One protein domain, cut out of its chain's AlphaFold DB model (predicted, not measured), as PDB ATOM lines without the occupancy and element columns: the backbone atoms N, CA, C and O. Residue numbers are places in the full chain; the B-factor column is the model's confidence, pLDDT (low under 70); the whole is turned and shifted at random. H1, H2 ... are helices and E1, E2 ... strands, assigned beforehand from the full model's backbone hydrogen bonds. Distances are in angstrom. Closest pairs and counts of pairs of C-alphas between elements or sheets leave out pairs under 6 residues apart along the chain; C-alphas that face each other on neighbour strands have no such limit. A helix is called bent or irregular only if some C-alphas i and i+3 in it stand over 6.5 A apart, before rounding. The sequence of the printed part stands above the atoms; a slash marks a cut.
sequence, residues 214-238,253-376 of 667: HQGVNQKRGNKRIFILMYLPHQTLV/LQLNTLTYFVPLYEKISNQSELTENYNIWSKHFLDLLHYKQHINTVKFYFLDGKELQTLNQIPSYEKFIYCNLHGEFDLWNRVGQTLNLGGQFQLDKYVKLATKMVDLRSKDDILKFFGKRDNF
ATOM      1  N   HIS A 214     189.321 287.351 163.815       46.16
ATOM      2  CA  HIS A 214     188.486 288.310 163.063       46.16
ATOM      3  C   HIS A 214     188.945 288.532 161.607       46.16
ATOM      4  O   HIS A 214     188.500 289.472 160.954       46.16
ATOM      5  N   GLN A 215     189.820 287.669 161.084       51.41
ATOM      6  CA  GLN A 215     190.222 287.647 159.674       51.41
ATOM      7  C   GLN A 215     190.236 286.191 159.196       51.41
ATOM      8  O   GLN A 215     191.115 285.430 159.591       51.41
ATOM      9  N   GLY A 216     189.239 285.797 158.399       56.41
ATOM     10  CA  GLY A 216     189.123 284.438 157.865       56.41
ATOM     11  C   GLY A 216     187.687 283.994 157.577       56.41
ATOM     12  O   GLY A 216     186.722 284.647 157.974       56.41
ATOM     13  N   VAL A 217     187.570 282.862 156.887       65.50
ATOM     14  CA  VAL A 217     186.330 282.120 156.608       65.50
ATOM     15  C   VAL A 217     186.164 280.948 157.591       65.50
ATOM     16  O   VAL A 217     185.043 280.491 157.825       65.50
ATOM     17  N   ASN A 218     187.250 280.453 158.202       69.50
ATOM     18  CA  ASN A 218     187.166 279.377 159.193       69.50
ATOM     19  C   ASN A 218     186.694 279.910 160.555       69.50
ATOM     20  O   ASN A 218     187.402 280.660 161.231       69.50
ATOM     21  N   GLN A 219     185.520 279.473 161.011       69.50
ATOM     22  CA  GLN A 219     185.007 279.851 162.329       69.50
ATOM     23  C   GLN A 219     185.719 279.083 163.454       69.50
ATOM     24  O   GLN A 219     186.034 277.894 163.339       69.50
ATOM     25  N   LYS A 220     186.000 279.787 164.555       70.50
ATOM     26  CA  LYS A 220     186.836 279.311 165.660       70.50
ATOM     27  C   LYS A 220     185.997 278.922 166.877       70.50
ATOM     28  O   LYS A 220     185.393 279.780 167.511       70.50
ATOM     29  N   ARG A 221     186.079 277.649 167.271       71.88
ATOM     30  CA  ARG A 221     185.398 277.073 168.439       71.88
ATOM     31  C   ARG A 221     186.070 277.406 169.777       71.88
ATOM     32  O   ARG A 221     185.409 277.421 170.809       71.88
ATOM     33  N   GLY A 222     187.389 277.627 169.798       70.62
ATOM     34  CA  GLY A 222     188.110 277.915 171.046       70.62
ATOM     35  C   GLY A 222     189.633 277.951 170.918       70.62
ATOM     36  O   GLY A 222     190.171 278.099 169.824       70.62
ATOM     37  N   ASN A 223     190.337 277.806 172.046       73.12
ATOM     38  CA  ASN A 223     191.794 277.638 172.109       73.12
ATOM     39  C   ASN A 223     192.131 276.291 172.765       73.12
ATOM     40  O   ASN A 223     191.611 275.977 173.835       73.12
ATOM     41  N   LYS A 224     193.069 275.541 172.185       74.19
ATOM     42  CA  LYS A 224     193.719 274.393 172.820       74.19
ATOM     43  C   LYS A 224     195.039 274.828 173.448       74.19
ATOM     44  O   LYS A 224     195.861 275.458 172.787       74.19
ATOM     45  N   ARG A 225     195.262 274.454 174.710       76.31
ATOM     46  CA  ARG A 225     196.580 274.555 175.349       76.31
ATOM     47  C   ARG A 225     197.492 273.453 174.809       76.31
ATOM     48  O   ARG A 225     197.099 272.288 174.802       76.31
ATOM     49  N   ILE A 226     198.702 273.830 174.421       78.81
ATOM     50  CA  ILE A 226     199.792 272.924 174.052       78.81
ATOM     51  C   ILE A 226     201.042 273.238 174.878       78.81
ATOM     52  O   ILE A 226     201.216 274.352 175.387       78.81
ATOM     53  N   PHE A 227     201.920 272.252 174.985       82.06
ATOM     54  CA  PHE A 227     203.251 272.385 175.549       82.06
ATOM     55  C   PHE A 227     204.282 272.289 174.431       82.06
ATOM     56  O   PHE A 227     204.321 271.305 173.694       82.06
ATOM     57  N   ILE A 228     205.103 273.327 174.305       78.88
ATOM     58  CA  ILE A 228     206.178 273.385 173.320       78.88
ATOM     59  C   ILE A 228     207.471 273.030 174.043       78.88
ATOM     60  O   ILE A 228     207.918 273.757 174.934       78.88
ATOM     61  N   LEU A 229     208.035 271.881 173.686       81.75
ATOM     62  CA  LEU A 229     209.328 271.414 174.162       81.75
ATOM     63  C   LEU A 229     210.426 272.061 173.315       81.75
ATOM     64  O   LEU A 229     210.440 271.924 172.092       81.75
ATOM     65  N   MET A 230     211.354 272.762 173.959       72.56
ATOM     66  CA  MET A 230     212.530 273.316 173.291       72.56
ATOM     67  C   MET A 230     213.803 272.768 173.913       72.56
ATOM     68  O   MET A 230     213.958 272.782 175.136       72.56
ATOM     69  N   TYR A 231     214.738 272.356 173.066       64.88
ATOM     70  CA  TYR A 231     216.120 272.166 173.469       64.88
ATOM     71  C   TYR A 231     216.926 273.406 173.102       64.88
ATOM     72  O   TYR A 231     216.981 273.817 171.943       64.88
ATOM     73  N   LEU A 232     217.541 273.999 174.116       58.88
ATOM     74  CA  LEU A 232     218.440 275.132 173.978       58.88
ATOM     75  C   LEU A 232     219.856 274.581 174.178       58.88
ATOM     76  O   LEU A 232     220.166 274.149 175.292       58.88
ATOM     77  N   PRO A 233     220.714 274.526 173.142       50.69
ATOM     78  CA  PRO A 233     222.095 274.120 173.350       50.69
ATOM     79  C   PRO A 233     222.778 275.146 174.264       50.69
ATOM     80  O   PRO A 233     222.623 276.353 174.078       50.69
ATOM     81  N   HIS A 234     223.556 274.657 175.237       45.91
ATOM     82  CA  HIS A 234     224.154 275.412 176.362       45.91
ATOM     83  C   HIS A 234     225.109 276.570 175.991       45.91
ATOM     84  O   HIS A 234     225.772 277.131 176.855       45.91
ATOM     85  N   GLN A 235     225.199 276.933 174.711       39.03
ATOM     86  CA  GLN A 235     226.122 277.930 174.172       39.03
ATOM     87  C   GLN A 235     225.421 279.098 173.452       39.03
ATOM     88  O   GLN A 235     226.008 280.172 173.369       39.03
ATOM     89  N   THR A 236     224.174 278.959 172.966       34.25
ATOM     90  CA  THR A 236     223.508 280.024 172.170       34.25
ATOM     91  C   THR A 236     222.601 280.965 172.970       34.25
ATOM     92  O   THR A 236     222.135 281.963 172.422       34.25
ATOM     93  N   LEU A 237     222.393 280.707 174.267       36.56
ATOM     94  CA  LEU A 237     221.785 281.657 175.218       36.56
ATOM     95  C   LEU A 237     222.770 282.220 176.252       36.56
ATOM     96  O   LEU A 237     222.367 282.890 177.201       36.56
ATOM     97  N   VAL A 238     224.073 282.043 176.016       33.72
ATOM     98  CA  VAL A 238     225.079 282.956 176.566       33.72
ATOM     99  C   VAL A 238     224.942 284.277 175.805       33.72
ATOM    100  O   VAL A 238     225.460 284.441 174.699       33.72
ATOM    101  N   LEU A 253     220.188 268.632 180.732       45.78
ATOM    102  CA  LEU A 253     219.218 268.927 179.676       45.78
ATOM    103  C   LEU A 253     218.277 270.064 180.105       45.78
ATOM    104  O   LEU A 253     217.294 269.833 180.810       45.78
ATOM    105  N   GLN A 254     218.523 271.288 179.632       53.31
ATOM    106  CA  GLN A 254     217.556 272.382 179.743       53.31
ATOM    107  C   GLN A 254     216.446 272.215 178.693       53.31
ATOM    108  O   GLN A 254     216.342 272.978 177.733       53.31
ATOM    109  N   LEU A 255     215.608 271.189 178.891       60.22
ATOM    110  CA  LEU A 255     214.367 270.977 178.148       60.22
ATOM    111  C   LEU A 255     213.352 272.048 178.562       60.22
ATOM    112  O   LEU A 255     212.521 271.853 179.455       60.22
ATOM    113  N   ASN A 256     213.444 273.220 177.944       65.88
ATOM    114  CA  ASN A 256     212.607 274.346 178.307       65.88
ATOM    115  C   ASN A 256     211.194 274.130 177.756       65.88
ATOM    116  O   ASN A 256     210.908 274.345 176.581       65.88
ATOM    117  N   THR A 257     210.310 273.677 178.642       68.62
ATOM    118  CA  THR A 257     208.881 273.521 178.368       68.62
ATOM    119  C   THR A 257     208.187 274.878 178.470       68.62
ATOM    120  O   THR A 257     208.216 275.520 179.526       68.62
ATOM    121  N   LEU A 258     207.531 275.293 177.387       70.25
ATOM    122  CA  LEU A 258     206.695 276.490 177.313       70.25
ATOM    123  C   LEU A 258     205.218 276.107 177.182       70.25
ATOM    124  O   LEU A 258     204.875 275.135 176.518       70.25
ATOM    125  N   THR A 259     204.327 276.881 177.803       71.12
ATOM    126  CA  THR A 259     202.880 276.788 177.552       71.12
ATOM    127  C   THR A 259     202.509 277.728 176.413       71.12
ATOM    128  O   THR A 259     202.863 278.903 176.458       71.12
ATOM    129  N   TYR A 260     201.749 277.235 175.437       68.75
ATOM    130  CA  TYR A 260     201.202 278.046 174.352       68.75
ATOM    131  C   TYR A 260     199.742 277.661 174.060       68.75
ATOM    132  O   TYR A 260     199.246 276.648 174.557       68.75
ATOM    133  N   PHE A 261     199.042 278.474 173.267       72.75
ATOM    134  CA  PHE A 261     197.649 278.243 172.880       72.75
ATOM    135  C   PHE A 261     197.479 278.321 171.358       72.75
ATOM    136  O   PHE A 261     197.958 279.257 170.720       72.75
ATOM    137  N   VAL A 262     196.793 277.333 170.786       75.19
ATOM    138  CA  VAL A 262     196.505 277.201 169.348       75.19
ATOM    139  C   VAL A 262     194.988 277.294 169.132       75.19
ATOM    140  O   VAL A 262     194.242 276.737 169.941       75.19
ATOM    141  N   PRO A 263     194.491 277.997 168.097       71.69
ATOM    142  CA  PRO A 263     193.064 278.013 167.775       71.69
ATOM    143  C   PRO A 263     192.528 276.613 167.442       71.69
ATOM    144  O   PRO A 263     193.124 275.877 166.661       71.69
ATOM    145  N   LEU A 264     191.364 276.276 167.997       74.75
ATOM    146  CA  LEU A 264     190.528 275.170 167.535       74.75
ATOM    147  C   LEU A 264     189.442 275.730 166.620       74.75
ATOM    148  O   LEU A 264     188.671 276.594 167.040       74.75
ATOM    149  N   TYR A 265     189.369 275.218 165.398       75.12
ATOM    150  CA  TYR A 265     188.338 275.572 164.424       75.12
ATOM    151  C   TYR A 265     187.117 274.659 164.577       75.12
ATOM    152  O   TYR A 265     187.245 273.511 165.000       75.12
ATOM    153  N   GLU A 266     185.931 275.184 164.285       72.38
ATOM    154  CA  GLU A 266     184.673 274.430 164.358       72.38
ATOM    155  C   GLU A 266     184.417 273.644 163.071       72.38
ATOM    156  O   GLU A 266     184.123 272.451 163.101       72.38
ATOM    157  N   LYS A 267     184.617 274.317 161.936       74.25
ATOM    158  CA  LYS A 267     184.621 273.743 160.595       74.25
ATOM    159  C   LYS A 267     185.783 274.341 159.811       74.25
ATOM    160  O   LYS A 267     186.091 275.523 159.958       74.25
ATOM    161  N   ILE A 268     186.404 273.518 158.973       76.88
ATOM    162  CA  ILE A 268     187.436 273.949 158.035       76.88
ATOM    163  C   ILE A 268     186.771 274.142 156.674       76.88
ATOM    164  O   ILE A 268     186.255 273.194 156.084       76.88
ATOM    165  N   SER A 269     186.755 275.390 156.223       79.00
ATOM    166  CA  SER A 269     186.187 275.851 154.954       79.00
ATOM    167  C   SER A 269     187.270 276.363 153.996       79.00
ATOM    168  O   SER A 269     187.049 276.371 152.790       79.00
ATOM    169  N   ASN A 270     188.437 276.771 154.508       80.31
ATOM    170  CA  ASN A 270     189.582 277.193 153.703       80.31
ATOM    171  C   ASN A 270     190.910 276.698 154.304       80.31
ATOM    172  O   ASN A 270     191.289 277.105 155.402       80.31
ATOM    173  N   GLN A 271     191.647 275.862 153.568       80.81
ATOM    174  CA  GLN A 271     192.919 275.297 154.029       80.81
ATOM    175  C   GLN A 271     194.106 276.273 153.897       80.81
ATOM    176  O   GLN A 271     195.027 276.193 154.707       80.81
ATOM    177  N   SER A 272     194.104 277.215 152.941       82.62
ATOM    178  CA  SER A 272     195.246 278.137 152.748       82.62
ATOM    179  C   SER A 272     195.400 279.119 153.914       82.62
ATOM    180  O   SER A 272     196.506 279.360 154.394       82.62
ATOM    181  N   GLU A 273     194.273 279.588 154.445       78.31
ATOM    182  CA  GLU A 273     194.175 280.409 155.652       78.31
ATOM    183  C   GLU A 273     194.763 279.705 156.891       78.31
ATOM    184  O   GLU A 273     195.319 280.357 157.773       78.31
ATOM    185  N   LEU A 274     194.700 278.369 156.970       77.06
ATOM    186  CA  LEU A 274     195.305 277.607 158.071       77.06
ATOM    187  C   LEU A 274     196.834 277.517 157.958       77.06
ATOM    188  O   LEU A 274     197.517 277.465 158.984       77.06
ATOM    189  N   THR A 275     197.371 277.546 156.736       82.12
ATOM    190  CA  THR A 275     198.813 277.652 156.459       82.12
ATOM    191  C   THR A 275     199.326 279.065 156.747       82.12
ATOM    192  O   THR A 275     200.372 279.231 157.373       82.12
ATOM    193  N   GLU A 276     198.581 280.105 156.364       80.25
ATOM    194  CA  GLU A 276     198.928 281.491 156.700       80.25
ATOM    195  C   GLU A 276     198.899 281.722 158.219       80.25
ATOM    196  O   GLU A 276     199.872 282.221 158.791       80.25
ATOM    197  N   ASN A 277     197.848 281.257 158.901       77.56
ATOM    198  CA  ASN A 277     197.766 281.302 160.360       77.56
ATOM    199  C   ASN A 277     198.898 280.514 161.042       77.56
ATOM    200  O   ASN A 277     199.398 280.963 162.074       77.56
ATOM    201  N   TYR A 278     199.348 279.387 160.476       81.56
ATOM    202  CA  TYR A 278     200.527 278.666 160.970       81.56
ATOM    203  C   TYR A 278     201.808 279.502 160.848       81.56
ATOM    204  O   TYR A 278     202.548 279.635 161.822       81.56
ATOM    205  N   ASN A 279     202.037 280.154 159.705       81.75
ATOM    206  CA  ASN A 279     203.195 281.030 159.506       81.75
ATOM    207  C   ASN A 279     203.178 282.242 160.457       81.75
ATOM    208  O   ASN A 279     204.207 282.591 161.044       81.75
ATOM    209  N   ILE A 280     202.008 282.857 160.666       77.31
ATOM    210  CA  ILE A 280     201.810 283.954 161.631       77.31
ATOM    211  C   ILE A 280     202.087 283.472 163.064       77.31
ATOM    212  O   ILE A 280     202.775 284.158 163.824       77.31
ATOM    213  N   TRP A 281     201.589 282.287 163.426       79.44
ATOM    214  CA  TRP A 281     201.788 281.659 164.732       79.44
ATOM    215  C   TRP A 281     203.270 281.355 165.009       79.44
ATOM    216  O   TRP A 281     203.793 281.801 166.035       79.44
ATOM    217  N   SER A 282     203.963 280.699 164.073       77.44
ATOM    218  CA  SER A 282     205.395 280.376 164.154       77.44
ATOM    219  C   SER A 282     206.242 281.640 164.305       77.44
ATOM    220  O   SER A 282     207.082 281.739 165.202       77.44
ATOM    221  N   LYS A 283     205.965 282.659 163.481       76.06
ATOM    222  CA  LYS A 283     206.630 283.963 163.558       76.06
ATOM    223  C   LYS A 283     206.403 284.653 164.903       76.06
ATOM    224  O   LYS A 283     207.356 285.172 165.475       76.06
ATOM    225  N   HIS A 284     205.179 284.641 165.430       72.25
ATOM    226  CA  HIS A 284     204.866 285.255 166.722       72.25
ATOM    227  C   HIS A 284     205.553 284.539 167.895       72.25
ATOM    228  O   HIS A 284     206.078 285.196 168.793       72.25
ATOM    229  N   PHE A 285     205.606 283.205 167.877       72.69
ATOM    230  CA  PHE A 285     206.336 282.422 168.876       72.69
ATOM    231  C   PHE A 285     207.836 282.761 168.881       72.69
ATOM    232  O   PHE A 285     208.424 282.967 169.941       72.69
ATOM    233  N   LEU A 286     208.453 282.895 167.706       72.31
ATOM    234  CA  LEU A 286     209.877 283.228 167.587       72.31
ATOM    235  C   LEU A 286     210.172 284.706 167.867       72.31
ATOM    236  O   LEU A 286     211.222 285.020 168.424       72.31
ATOM    237  N   ASP A 287     209.229 285.604 167.572       62.81
ATOM    238  CA  ASP A 287     209.266 287.001 168.007       62.81
ATOM    239  C   ASP A 287     209.256 287.117 169.543       62.81
ATOM    240  O   ASP A 287     210.039 287.900 170.082       62.81
ATOM    241  N   LEU A 288     208.424 286.327 170.242       60.69
ATOM    242  CA  LEU A 288     208.366 286.261 171.714       60.69
ATOM    243  C   LEU A 288     209.647 285.693 172.346       60.69
ATOM    244  O   LEU A 288     209.999 286.068 173.462       60.69
ATOM    245  N   LEU A 289     210.347 284.804 171.640       62.28
ATOM    246  CA  LEU A 289     211.624 284.224 172.072       62.28
ATOM    247  C   LEU A 289     212.849 284.989 171.557       62.28
ATOM    248  O   LEU A 289     213.974 284.529 171.723       62.28
ATOM    249  N   HIS A 290     212.644 286.140 170.911       62.31
ATOM    250  CA  HIS A 290     213.683 286.955 170.272       62.31
ATOM    251  C   HIS A 290     214.490 286.254 169.150       62.31
ATOM    252  O   HIS A 290     215.372 286.873 168.552       62.31
ATOM    253  N   TYR A 291     214.128 285.031 168.746       66.56
ATOM    254  CA  TYR A 291     214.751 284.249 167.668       66.56
ATOM    255  C   TYR A 291     214.313 284.676 166.254       66.56
ATOM    256  O   TYR A 291     214.149 283.852 165.354       66.56
ATOM    257  N   LYS A 292     214.167 285.985 166.023       66.25
ATOM    258  CA  LYS A 292     213.682 286.564 164.753       66.25
ATOM    259  C   LYS A 292     214.512 286.134 163.537       66.25
ATOM    260  O   LYS A 292     213.973 285.915 162.458       66.25
ATOM    261  N   GLN A 293     215.819 285.963 163.722       66.62
ATOM    262  CA  GLN A 293     216.748 285.502 162.683       66.62
ATOM    263  C   GLN A 293     216.510 284.046 162.225       66.62
ATOM    264  O   GLN A 293     217.006 283.659 161.174       66.62
ATOM    265  N   HIS A 294     215.746 283.252 162.985       66.94
ATOM    266  CA  HIS A 294     215.457 281.841 162.699       66.94
ATOM    267  C   HIS A 294     214.023 281.598 162.189       66.94
ATOM    268  O   HIS A 294     213.640 280.450 161.987       66.94
ATOM    269  N   ILE A 295     213.226 282.650 161.930       68.62
ATOM    270  CA  ILE A 295     211.821 282.528 161.474       68.62
ATOM    271  C   ILE A 295     211.670 281.615 160.242       68.62
ATOM    272  O   ILE A 295     210.681 280.897 160.143       68.62
ATOM    273  N   ASN A 296     212.658 281.604 159.343       68.06
ATOM    274  CA  ASN A 296     212.623 280.816 158.106       68.06
ATOM    275  C   ASN A 296     213.267 279.419 158.236       68.06
ATOM    276  O   ASN A 296     213.221 278.648 157.283       68.06
ATOM    277  N   THR A 297     213.914 279.104 159.366       73.88
ATOM    278  CA  THR A 297     214.650 277.838 159.581       73.88
ATOM    279  C   THR A 297     214.019 276.946 160.646       73.88
ATOM    280  O   THR A 297     214.341 275.764 160.723       73.88
ATOM    281  N   VAL A 298     213.151 277.505 161.491       76.44
ATOM    282  CA  VAL A 298     212.471 276.771 162.558       76.44
ATOM    283  C   VAL A 298     211.349 275.915 161.997       76.44
ATOM    284  O   VAL A 298     210.500 276.392 161.248       76.44
ATOM    285  N   LYS A 299     211.312 274.663 162.452       83.62
ATOM    286  CA  LYS A 299     210.222 273.722 162.202       83.62
ATOM    287  C   LYS A 299     209.707 273.173 163.529       83.62
ATOM    288  O   LYS A 299     210.482 272.932 164.461       83.62
ATOM    289  N   PHE A 300     208.394 272.990 163.604       85.19
ATOM    290  CA  PHE A 300     207.724 272.354 164.732       85.19
ATOM    291  C   PHE A 300     207.333 270.935 164.352       85.19
ATOM    292  O   PHE A 300     206.952 270.676 163.214       85.19
ATOM    293  N   TYR A 301     207.405 270.032 165.319       86.75
ATOM    294  CA  TYR A 301     207.169 268.612 165.115       86.75
ATOM    295  C   TYR A 301     206.275 268.054 166.215       86.75
ATOM    296  O   TYR A 301     206.369 268.454 167.379       86.75
ATOM    297  N   PHE A 302     205.438 267.091 165.857       86.50
ATOM    298  CA  PHE A 302     204.836 266.177 166.816       86.50
ATOM    299  C   PHE A 302     205.912 265.296 167.452       86.50
ATOM    300  O   PHE A 302     206.992 265.104 166.889       86.50
ATOM    301  N   LEU A 303     205.632 264.730 168.629       84.44
ATOM    302  CA  LEU A 303     206.620 263.875 169.293       84.44
ATOM    303  C   LEU A 303     206.863 262.548 168.546       84.44
ATOM    304  O   LEU A 303     207.857 261.887 168.817       84.44
ATOM    305  N   ASP A 304     206.020 262.172 167.582       79.69
ATOM    306  CA  ASP A 304     206.270 261.048 166.667       79.69
ATOM    307  C   ASP A 304     207.215 261.399 165.494       79.69
ATOM    308  O   ASP A 304     207.468 260.561 164.631       79.69
ATOM    309  N   GLY A 305     207.740 262.630 165.456       78.50
ATOM    310  CA  GLY A 305     208.676 263.111 164.439       78.50
ATOM    311  C   GLY A 305     208.028 263.717 163.191       78.50
ATOM    312  O   GLY A 305     208.753 264.209 162.327       78.50
ATOM    313  N   LYS A 306     206.692 263.738 163.072       83.62
ATOM    314  CA  LYS A 306     206.017 264.374 161.928       83.62
ATOM    315  C   LYS A 306     206.055 265.896 162.034       83.62
ATOM    316  O   LYS A 306     205.752 266.463 163.083       83.62
ATOM    317  N   GLU A 307     206.400 266.565 160.937       86.25
ATOM    318  CA  GLU A 307     206.430 268.028 160.866       86.25
ATOM    319  C   GLU A 307     205.011 268.616 160.873       86.25
ATOM    320  O   GLU A 307     204.134 268.175 160.129       86.25
ATOM    321  N   LEU A 308     204.799 269.642 161.695       85.06
ATOM    322  CA  LEU A 308     203.585 270.448 161.706       85.06
ATOM    323  C   LEU A 308     203.629 271.436 160.529       85.06
ATOM    324  O   LEU A 308     204.580 272.203 160.385       85.06
ATOM    325  N   GLN A 309     202.591 271.429 159.696       83.00
ATOM    326  CA  GLN A 309     202.463 272.283 158.508       83.00
ATOM    327  C   GLN A 309     201.259 273.231 158.591       83.00
ATOM    328  O   GLN A 309     201.300 274.322 158.024       83.00
ATOM    329  N   THR A 310     200.190 272.843 159.296       81.81
ATOM    330  CA  THR A 310     198.991 273.675 159.503       81.81
ATOM    331  C   THR A 310     198.383 273.454 160.889       81.81
ATOM    332  O   THR A 310     198.380 272.342 161.417       81.81
ATOM    333  N   LEU A 311     197.822 274.506 161.501       72.69
ATOM    334  CA  LEU A 311     197.381 274.480 162.911       72.69
ATOM    335  C   LEU A 311     196.296 273.432 163.229       72.69
ATOM    336  O   LEU A 311     196.192 272.989 164.371       72.69
ATOM    337  N   ASN A 312     195.505 273.017 162.236       74.25
ATOM    338  CA  ASN A 312     194.475 271.985 162.384       74.25
ATOM    339  C   ASN A 312     195.017 270.550 162.469       74.25
ATOM    340  O   ASN A 312     194.254 269.653 162.813       74.25
ATOM    341  N   GLN A 313     196.291 270.313 162.142       74.44
ATOM    342  CA  GLN A 313     196.866 268.966 162.177       74.44
ATOM    343  C   GLN A 313     197.040 268.433 163.602       74.44
ATOM    344  O   GLN A 313     197.153 267.224 163.757       74.44
ATOM    345  N   ILE A 314     197.057 269.295 164.632       70.88
ATOM    346  CA  ILE A 314     197.269 268.890 166.031       70.88
ATOM    347  C   ILE A 314     196.065 268.068 166.528       70.88
ATOM    348  O   ILE A 314     195.005 268.655 166.771       70.88
ATOM    349  N   PRO A 315     196.199 266.740 166.742       67.31
ATOM    350  CA  PRO A 315     195.069 265.898 167.134       67.31
ATOM    351  C   PRO A 315     194.461 266.325 168.472       67.31
ATOM    352  O   PRO A 315     195.135 266.920 169.313       67.31
ATOM    353  N   SER A 316     193.196 265.983 168.728       65.44
ATOM    354  CA  SER A 316     192.493 266.352 169.971       65.44
ATOM    355  C   SER A 316     193.204 265.853 171.238       65.44
ATOM    356  O   SER A 316     193.305 266.607 172.208       65.44
ATOM    357  N   TYR A 317     193.786 264.651 171.194       63.94
ATOM    358  CA  TYR A 317     194.577 264.062 172.280       63.94
ATOM    359  C   TYR A 317     195.959 264.708 172.463       63.94
ATOM    360  O   TYR A 317     196.448 264.773 173.588       63.94
ATOM    361  N   GLU A 318     196.575 265.224 171.395       71.62
ATOM    362  CA  GLU A 318     198.001 265.566 171.395       71.62
ATOM    363  C   GLU A 318     198.287 266.882 172.121       71.62
ATOM    364  O   GLU A 318     197.824 267.942 171.700       71.62
ATOM    365  N   LYS A 319     199.030 266.848 173.224       79.56
ATOM    366  CA  LYS A 319     199.299 268.038 174.050       79.56
ATOM    367  C   LYS A 319     200.698 268.603 173.841       79.56
ATOM    368  O   LYS A 319     200.966 269.689 174.353       79.56
ATOM    369  N   PHE A 320     201.562 267.912 173.102       84.88
ATOM    370  CA  PHE A 320     202.981 268.218 173.018       84.88
ATOM    371  C   PHE A 320     203.458 268.340 171.572       84.88
ATOM    372  O   PHE A 320     203.179 267.500 170.721       84.88
ATOM    373  N   ILE A 321     204.246 269.379 171.323       86.56
ATOM    374  CA  ILE A 321     205.062 269.523 170.115       86.56
ATOM    375  C   ILE A 321     206.478 269.908 170.533       86.56
ATOM    376  O   ILE A 321     206.670 270.490 171.605       86.56
ATOM    377  N   TYR A 322     207.472 269.620 169.701       85.88
ATOM    378  CA  TYR A 322     208.829 270.113 169.893       85.88
ATOM    379  C   TYR A 322     209.243 271.094 168.794       85.88
ATOM    380  O   TYR A 322     208.722 271.071 167.681       85.88
ATOM    381  N   CYS A 323     210.158 272.000 169.135       81.50
ATOM    382  CA  CYS A 323     210.674 273.037 168.247       81.50
ATOM    383  C   CYS A 323     212.145 272.755 167.916       81.50
ATOM    384  O   CYS A 323     212.975 272.671 168.824       81.50
ATOM    385  N   ASN A 324     212.475 272.631 166.628       77.25
ATOM    386  CA  ASN A 324     213.853 272.513 166.158       77.25
ATOM    387  C   ASN A 324     214.367 273.900 165.734       77.25
ATOM    388  O   ASN A 324     213.978 274.418 164.688       77.25
ATOM    389  N   LEU A 325     215.232 274.507 166.557       67.31
ATOM    390  CA  LEU A 325     215.767 275.860 166.326       67.31
ATOM    391  C   LEU A 325     216.936 275.916 165.328       67.31
ATOM    392  O   LEU A 325     217.175 276.964 164.724       67.31
ATOM    393  N   HIS A 326     217.686 274.819 165.183       63.44
ATOM    394  CA  HIS A 326     219.000 274.812 164.523       63.44
ATOM    395  C   HIS A 326     219.203 273.658 163.523       63.44
ATOM    396  O   HIS A 326     220.324 273.412 163.101       63.44
ATOM    397  N   GLY A 327     218.130 272.978 163.107       56.38
ATOM    398  CA  GLY A 327     218.145 272.053 161.968       56.38
ATOM    399  C   GLY A 327     218.525 270.601 162.269       56.38
ATOM    400  O   GLY A 327     218.462 269.785 161.362       56.38
ATOM    401  N   GLU A 328     218.830 270.242 163.521       61.53
ATOM    402  CA  GLU A 328     219.389 268.914 163.858       61.53
ATOM    403  C   GLU A 328     218.944 268.387 165.244       61.53
ATOM    404  O   GLU A 328     219.667 267.676 165.943       61.53
ATOM    405  N   PHE A 329     217.744 268.770 165.695       68.19
ATOM    406  CA  PHE A 329     217.200 268.341 166.987       68.19
ATOM    407  C   PHE A 329     216.278 267.117 166.880       68.19
ATOM    408  O   PHE A 329     215.093 267.245 166.582       68.19
ATOM    409  N   ASP A 330     216.823 265.949 167.224       76.31
ATOM    410  CA  ASP A 330     216.062 264.762 167.625       76.31
ATOM    411  C   ASP A 330     215.772 264.822 169.139       76.31
ATOM    412  O   ASP A 330     216.685 264.770 169.972       76.31
ATOM    413  N   LEU A 331     214.489 264.930 169.496       82.56
ATOM    414  CA  LEU A 331     214.029 264.938 170.886       82.56
ATOM    415  C   LEU A 331     214.384 263.645 171.628       82.56
ATOM    416  O   LEU A 331     214.806 263.699 172.783       82.56
ATOM    417  N   TRP A 332     214.192 262.491 170.996       86.62
ATOM    418  CA  TRP A 332     214.314 261.199 171.655       86.62
ATOM    419  C   TRP A 332     215.769 260.804 171.850       86.62
ATOM    420  O   TRP A 332     216.144 260.432 172.957       86.62
ATOM    421  N   ASN A 333     216.632 261.008 170.858       82.31
ATOM    422  CA  ASN A 333     218.072 260.823 171.047       82.31
ATOM    423  C   ASN A 333     218.597 261.701 172.207       82.31
ATOM    424  O   ASN A 333     219.340 261.229 173.067       82.31
ATOM    425  N   ARG A 334     218.111 262.947 172.348       78.56
ATOM    426  CA  ARG A 334     218.460 263.816 173.492       78.56
ATOM    427  C   ARG A 334     217.874 263.359 174.834       78.56
ATOM    428  O   ARG A 334     218.570 263.462 175.847       78.56
ATOM    429  N   VAL A 335     216.647 262.839 174.877       82.88
ATOM    430  CA  VAL A 335     216.062 262.239 176.096       82.88
ATOM    431  C   VAL A 335     216.830 260.974 176.500       82.88
ATOM    432  O   VAL A 335     217.168 260.822 177.675       82.88
ATOM    433  N   GLY A 336     217.189 260.125 175.533       79.25
ATOM    434  CA  GLY A 336     218.003 258.926 175.725       79.25
ATOM    435  C   GLY A 336     219.379 259.233 176.310       79.25
ATOM    436  O   GLY A 336     219.691 258.760 177.404       79.25
ATOM    437  N   GLN A 337     220.139 260.118 175.651       78.56
ATOM    438  CA  GLN A 337     221.433 260.628 176.132       78.56
ATOM    439  C   GLN A 337     221.346 261.158 177.574       78.56
ATOM    440  O   GLN A 337     222.173 260.825 178.416       78.56
ATOM    441  N   THR A 338     220.320 261.958 177.882       75.00
ATOM    442  CA  THR A 338     220.168 262.601 179.201       75.00
ATOM    443  C   THR A 338     219.863 261.605 180.313       75.00
ATOM    444  O   THR A 338     220.420 261.685 181.408       75.00
ATOM    445  N   LEU A 339     218.952 260.667 180.056       78.56
ATOM    446  CA  LEU A 339     218.498 259.689 181.045       78.56
ATOM    447  C   LEU A 339     219.378 258.423 181.063       78.56
ATOM    448  O   LEU A 339     219.097 257.494 181.829       78.56
ATOM    449  N   ASN A 340     220.448 258.401 180.255       78.00
ATOM    450  CA  ASN A 340     221.336 257.266 179.985       78.00
ATOM    451  C   ASN A 340     220.571 256.000 179.548       78.00
ATOM    452  O   ASN A 340     220.869 254.888 179.998       78.00
ATOM    453  N   LEU A 341     219.513 256.176 178.752       76.50
ATOM    454  CA  LEU A 341     218.779 255.069 178.142       76.50
ATOM    455  C   LEU A 341     219.634 254.531 176.995       76.50
ATOM    456  O   LEU A 341     220.126 255.309 176.181       76.50
ATOM    457  N   GLY A 342     219.829 253.214 176.951       68.94
ATOM    458  CA  GLY A 342     220.440 252.585 175.787       68.94
ATOM    459  C   GLY A 342     219.489 252.629 174.591       68.94
ATOM    460  O   GLY A 342     218.277 252.733 174.769       68.94
ATOM    461  N   GLY A 343     220.057 252.509 173.395       72.19
ATOM    462  CA  GLY A 343     219.327 252.251 172.155       72.19
ATOM    463  C   GLY A 343     218.495 253.421 171.645       72.19
ATOM    464  O   GLY A 343     218.817 254.589 171.864       72.19
ATOM    465  N   GLN A 344     217.449 253.092 170.891       82.69
ATOM    466  CA  GLN A 344     216.632 254.046 170.142       82.69
ATOM    467  C   GLN A 344     215.177 253.990 170.605       82.69
ATOM    468  O   GLN A 344     214.686 252.948 171.040       82.69
ATOM    469  N   PHE A 345     214.476 255.118 170.504       86.62
ATOM    470  CA  PHE A 345     213.069 255.198 170.877       86.62
ATOM    471  C   PHE A 345     212.179 254.435 169.889       86.62
ATOM    472  O   PHE A 345     212.274 254.607 168.675       86.62
ATOM    473  N   GLN A 346     211.292 253.608 170.428       83.69
ATOM    474  CA  GLN A 346     210.384 252.754 169.674       83.69
ATOM    475  C   GLN A 346     209.092 253.526 169.368       83.69
ATOM    476  O   GLN A 346     208.196 253.637 170.209       83.69
ATOM    477  N   LEU A 347     209.030 254.115 168.167       81.00
ATOM    478  CA  LEU A 347     207.923 254.968 167.704       81.00
ATOM    479  C   LEU A 347     206.565 254.245 167.687       81.00
ATOM    480  O   LEU A 347     205.540 254.873 167.933       81.00
ATOM    481  N   ASP A 348     206.546 252.931 167.477       75.25
ATOM    482  CA  ASP A 348     205.368 252.067 167.624       75.25
ATOM    483  C   ASP A 348     204.771 252.131 169.042       75.25
ATOM    484  O   ASP A 348     203.550 252.178 169.221       75.25
ATOM    485  N   LYS A 349     205.621 252.253 170.070       77.88
ATOM    486  CA  LYS A 349     205.198 252.421 171.465       77.88
ATOM    487  C   LYS A 349     204.792 253.859 171.803       77.88
ATOM    488  O   LYS A 349     204.335 254.088 172.926       77.88
ATOM    489  N   TYR A 350     204.900 254.823 170.878       80.81
ATOM    490  CA  TYR A 350     204.588 256.232 171.153       80.81
ATOM    491  C   TYR A 350     203.169 256.424 171.704       80.81
ATOM    492  O   TYR A 350     202.989 257.150 172.679       80.81
ATOM    493  N   VAL A 351     202.169 255.708 171.179       75.88
ATOM    494  CA  VAL A 351     200.776 255.798 171.662       75.88
ATOM    495  C   VAL A 351     200.664 255.414 173.148       75.88
ATOM    496  O   VAL A 351     199.974 256.089 173.912       75.88
ATOM    497  N   LYS A 352     201.415 254.393 173.594       78.06
ATOM    498  CA  LYS A 352     201.489 253.956 175.005       78.06
ATOM    499  C   LYS A 352     202.267 254.939 175.907       78.06
ATOM    500  O   LYS A 352     202.202 254.812 177.132       78.06
ATOM    501  N   LEU A 353     203.011 255.894 175.334       82.50
ATOM    502  CA  LEU A 353     203.663 256.998 176.054       82.50
ATOM    503  C   LEU A 353     202.777 258.249 176.077       82.50
ATOM    504  O   LEU A 353     202.623 258.868 177.128       82.50
ATOM    505  N   ALA A 354     202.153 258.586 174.945       75.06
ATOM    506  CA  ALA A 354     201.252 259.723 174.800       75.06
ATOM    507  C   ALA A 354     200.110 259.669 175.825       75.06
ATOM    508  O   ALA A 354     199.851 260.670 176.490       75.06
ATOM    509  N   THR A 355     199.503 258.494 176.049       74.88
ATOM    510  CA  THR A 355     198.487 258.291 177.101       74.88
ATOM    511  C   THR A 355     199.004 258.649 178.497       74.88
ATOM    512  O   THR A 355     198.352 259.410 179.206       74.88
ATOM    513  N   LYS A 356     200.216 258.208 178.870       79.94
ATOM    514  CA  LYS A 356     200.870 258.565 180.150       79.94
ATOM    515  C   LYS A 356     201.180 260.062 180.272       79.94
ATOM    516  O   LYS A 356     201.333 260.565 181.383       79.94
ATOM    517  N   MET A 357     201.280 260.772 179.149       80.88
ATOM    518  CA  MET A 357     201.532 262.213 179.096       80.88
ATOM    519  C   MET A 357     200.247 263.064 179.102       80.88
ATOM    520  O   MET A 357     200.335 264.276 179.311       80.88
ATOM    521  N   VAL A 358     199.054 262.472 178.937       77.94
ATOM    522  CA  VAL A 358     197.773 263.210 178.918       77.94
ATOM    523  C   VAL A 358     197.534 263.985 180.220       77.94
ATOM    524  O   VAL A 358     197.036 265.111 180.161       77.94
ATOM    525  N   ASP A 359     197.903 263.442 181.380       76.00
ATOM    526  CA  ASP A 359     197.625 264.063 182.685       76.00
ATOM    527  C   ASP A 359     198.602 265.170 183.107       76.00
ATOM    528  O   ASP A 359     198.416 265.803 184.147       76.00
ATOM    529  N   LEU A 360     199.618 265.468 182.295       81.62
ATOM    530  CA  LEU A 360     200.596 266.514 182.589       81.62
ATOM    531  C   LEU A 360     199.973 267.915 182.405       81.62
ATOM    532  O   LEU A 360     199.608 268.318 181.299       81.62
ATOM    533  N   ARG A 361     199.835 268.672 183.509       77.06
ATOM    534  CA  ARG A 361     199.116 269.969 183.549       77.06
ATOM    535  C   ARG A 361     200.004 271.195 183.790       77.06
ATOM    536  O   ARG A 361     199.572 272.310 183.480       77.06
ATOM    537  N   SER A 362     201.223 271.039 184.307       73.69
ATOM    538  CA  SER A 362     202.146 272.153 184.591       73.69
ATOM    539  C   SER A 362     203.544 271.944 183.997       73.69
ATOM    540  O   SER A 362     203.928 270.824 183.664       73.69
ATOM    541  N   LYS A 363     204.326 273.034 183.899       70.75
ATOM    542  CA  LYS A 363     205.745 272.983 183.500       70.75
ATOM    543  C   LYS A 363     206.536 272.033 184.405       70.75
ATOM    544  O   LYS A 363     207.344 271.254 183.910       70.75
ATOM    545  N   ASP A 364     206.260 272.058 185.705       73.75
ATOM    546  CA  ASP A 364     207.007 271.288 186.697       73.75
ATOM    547  C   ASP A 364     206.673 269.797 186.637       73.75
ATOM    548  O   ASP A 364     207.545 268.969 186.874       73.75
ATOM    549  N   ASP A 365     205.435 269.432 186.302       79.62
ATOM    550  CA  ASP A 365     205.056 268.025 186.116       79.62
ATOM    551  C   ASP A 365     205.709 267.451 184.861       79.62
ATOM    552  O   ASP A 365     206.207 266.329 184.888       79.62
ATOM    553  N   ILE A 366     205.789 268.248 183.792       79.81
ATOM    554  CA  ILE A 366     206.478 267.877 182.552       79.81
ATOM    555  C   ILE A 366     207.982 267.728 182.805       79.81
ATOM    556  O   ILE A 366     208.558 266.718 182.419       79.81
ATOM    557  N   LEU A 367     208.612 268.660 183.529       78.38
ATOM    558  CA  LEU A 367     210.024 268.549 183.912       78.38
ATOM    559  C   LEU A 367     210.296 267.321 184.802       78.38
ATOM    560  O   LEU A 367     211.257 266.596 184.554       78.38
ATOM    561  N   LYS A 368     209.439 267.029 185.792       81.12
ATOM    562  CA  LYS A 368     209.538 265.803 186.612       81.12
ATOM    563  C   LYS A 368     209.327 264.536 185.779       81.12
ATOM    564  O   LYS A 368     209.976 263.526 186.042       81.12
ATOM    565  N   PHE A 369     208.426 264.577 184.796       87.00
ATOM    566  CA  PHE A 369     208.149 263.450 183.912       87.00
ATOM    567  C   PHE A 369     209.350 263.162 183.007       87.00
ATOM    568  O   PHE A 369     209.852 262.042 183.036       87.00
ATOM    569  N   PHE A 370     209.846 264.176 182.285       83.62
ATOM    570  CA  PHE A 370     211.014 264.092 181.399       83.62
ATOM    571  C   PHE A 370     212.347 263.880 182.137       83.62
ATOM    572  O   PHE A 370     213.292 263.380 181.539       83.62
ATOM    573  N   GLY A 371     212.427 264.193 183.433       78.69
ATOM    574  CA  GLY A 371     213.608 263.945 184.267       78.69
ATOM    575  C   GLY A 371     213.728 262.529 184.853       78.69
ATOM    576  O   GLY A 371     214.715 262.248 185.532       78.69
ATOM    577  N   LYS A 372     212.752 261.629 184.644       83.31
ATOM    578  CA  LYS A 372     212.708 260.309 185.304       83.31
ATOM    579  C   LYS A 372     212.892 259.151 184.319       83.31
ATOM    580  O   LYS A 372     211.978 258.814 183.570       83.31
ATOM    581  N   ARG A 373     214.052 258.484 184.402       78.62
ATOM    582  CA  ARG A 373     214.464 257.329 183.575       78.62
ATOM    583  C   ARG A 373     213.349 256.296 183.372       78.62
ATOM    584  O   ARG A 373     213.024 255.963 182.235       78.62
ATOM    585  N   ASP A 374     212.740 255.819 184.456       77.44
ATOM    586  CA  ASP A 374     211.751 254.728 184.420       77.44
ATOM    587  C   ASP A 374     210.478 255.070 183.626       77.44
ATOM    588  O   ASP A 374     209.751 254.167 183.224       77.44
ATOM    589  N   ASN A 375     210.196 256.356 183.381       83.94
ATOM    590  CA  ASN A 375     209.049 256.761 182.567       83.94
ATOM    591  C   ASN A 375     209.267 256.455 181.074       83.94
ATOM    592  O   ASN A 375     208.293 256.260 180.353       83.94
ATOM    593  N   PHE A 376     210.528 256.386 180.632       83.94
ATOM    594  CA  PHE A 376     210.920 256.183 179.233       83.94
ATOM    595  C   PHE A 376     211.591 254.833 178.979       83.94
ATOM    596  O   PHE A 376     211.533 254.351 177.856       83.94
TER     597      PHE A 376
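AT A GLANCE: This is residues 214 to 238 and 253 to 376 of the 667 residues of an uncharacterized protein of Paramecium tetraurelia (UniProt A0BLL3). A long two-strand ribbon of E1 and E2 runs through the domain, and the short hairpin of E3 and E4 joins it beside the later residues of E1, making one strongly twisted sheet of four strands. H4 crosses over E2, with H2 close to H4 and H3 off the sheet but near H4, while H1 grazes the sheet apart from those three helices. The printed part has 149 residues, with four named strands and four named helices in the order E1 E2 H1 E3 E4 H2 H3 H4; the sheet order is E2 E1 E4 E3, mixed, and the class is mixed, helices and strands. The whole is compact, with a radius of gyration of the C-alphas of 16.0 A and spans of 49 by 36 by 25 A.

HOW THE PARTS SIT: E1, residues 220 to 231, and E2, residues 255 to 265, are antiparallel at 161 degrees, with N 226 and O 260 2.9 A apart, within hydrogen-bond range. E4, residues 320 to 324, is parallel to E1 at 52 degrees, with N 229 and O 321 at 2.9 A. E3, residues 299 to 302, forms a hairpin with E4, antiparallel at 150 degrees, with N 322 and O 301 at 2.8 A. H1, residues 271 to 288, only grazes the sheet with its residues 274 to 285. E2, H1 and E3 form a split strand-helix-strand unit, two strands of one sheet that follow each other among the strands but are not neighbours, with H1 between them along the chain and E1 and E4 between them in the sheet; its crossover is right-handed. H2, residues 331 to 339, only grazes the sheet with its residues 331 to 335; its closest C-alphas to E4 are those of Leu 331 and Tyr 322, 7.4 A apart. H4, residues 363 to 370, is on the sheet at a height of 9.2 A, over E2 and across the strands at 69 degrees on the local plane; the closest C-alphas are those of Thr 257 and Lys 363, 6.0 A apart. H2 and H4 are close but not clearly touching, with the C-alphas of Val 335 and Phe 370 7.6 A apart, and about perpendicular at 76 degrees. H3, residues 347 to 357, is not on the sheet; H3 and H4 are near each other, with 5 pairs of C-alphas within 10 A. In H1, H2 and H4 every O i to N i+4 pair is within hydrogen-bond range; in H3 it is 4 of 7.

IN THESE COORDINATES: E1 begins at C-alpha 220, (186.836, 279.311, 165.660), and measures 31.1 A; E2 measures 29.8 A. H1 begins at C-alpha 271, (192.919, 275.297, 154.029), and measures 25.9 A. E3 is 10.4 A long, E4 13.6 A and H2 12.3 A. H3, 14.9 A, is irregular: C-alphas 348 and 351 are 7.2 A apart. H4, 10.5 A, ends at C-alpha 370, (211.014, 264.092, 181.399).

THE WHOLE: The C-alphas farthest apart are those of His 214 and Gly 342, 49.6 A. Residues 239 to 252 are not printed, and C-alphas 238 and 253 are 15.5 A apart across the cut. The link from E3 to E4, 17 residues, is long. Mean pLDDT of the printed part is 73.5; 39 residues are under 70, among them residues 231 to 238 and 287 to 296.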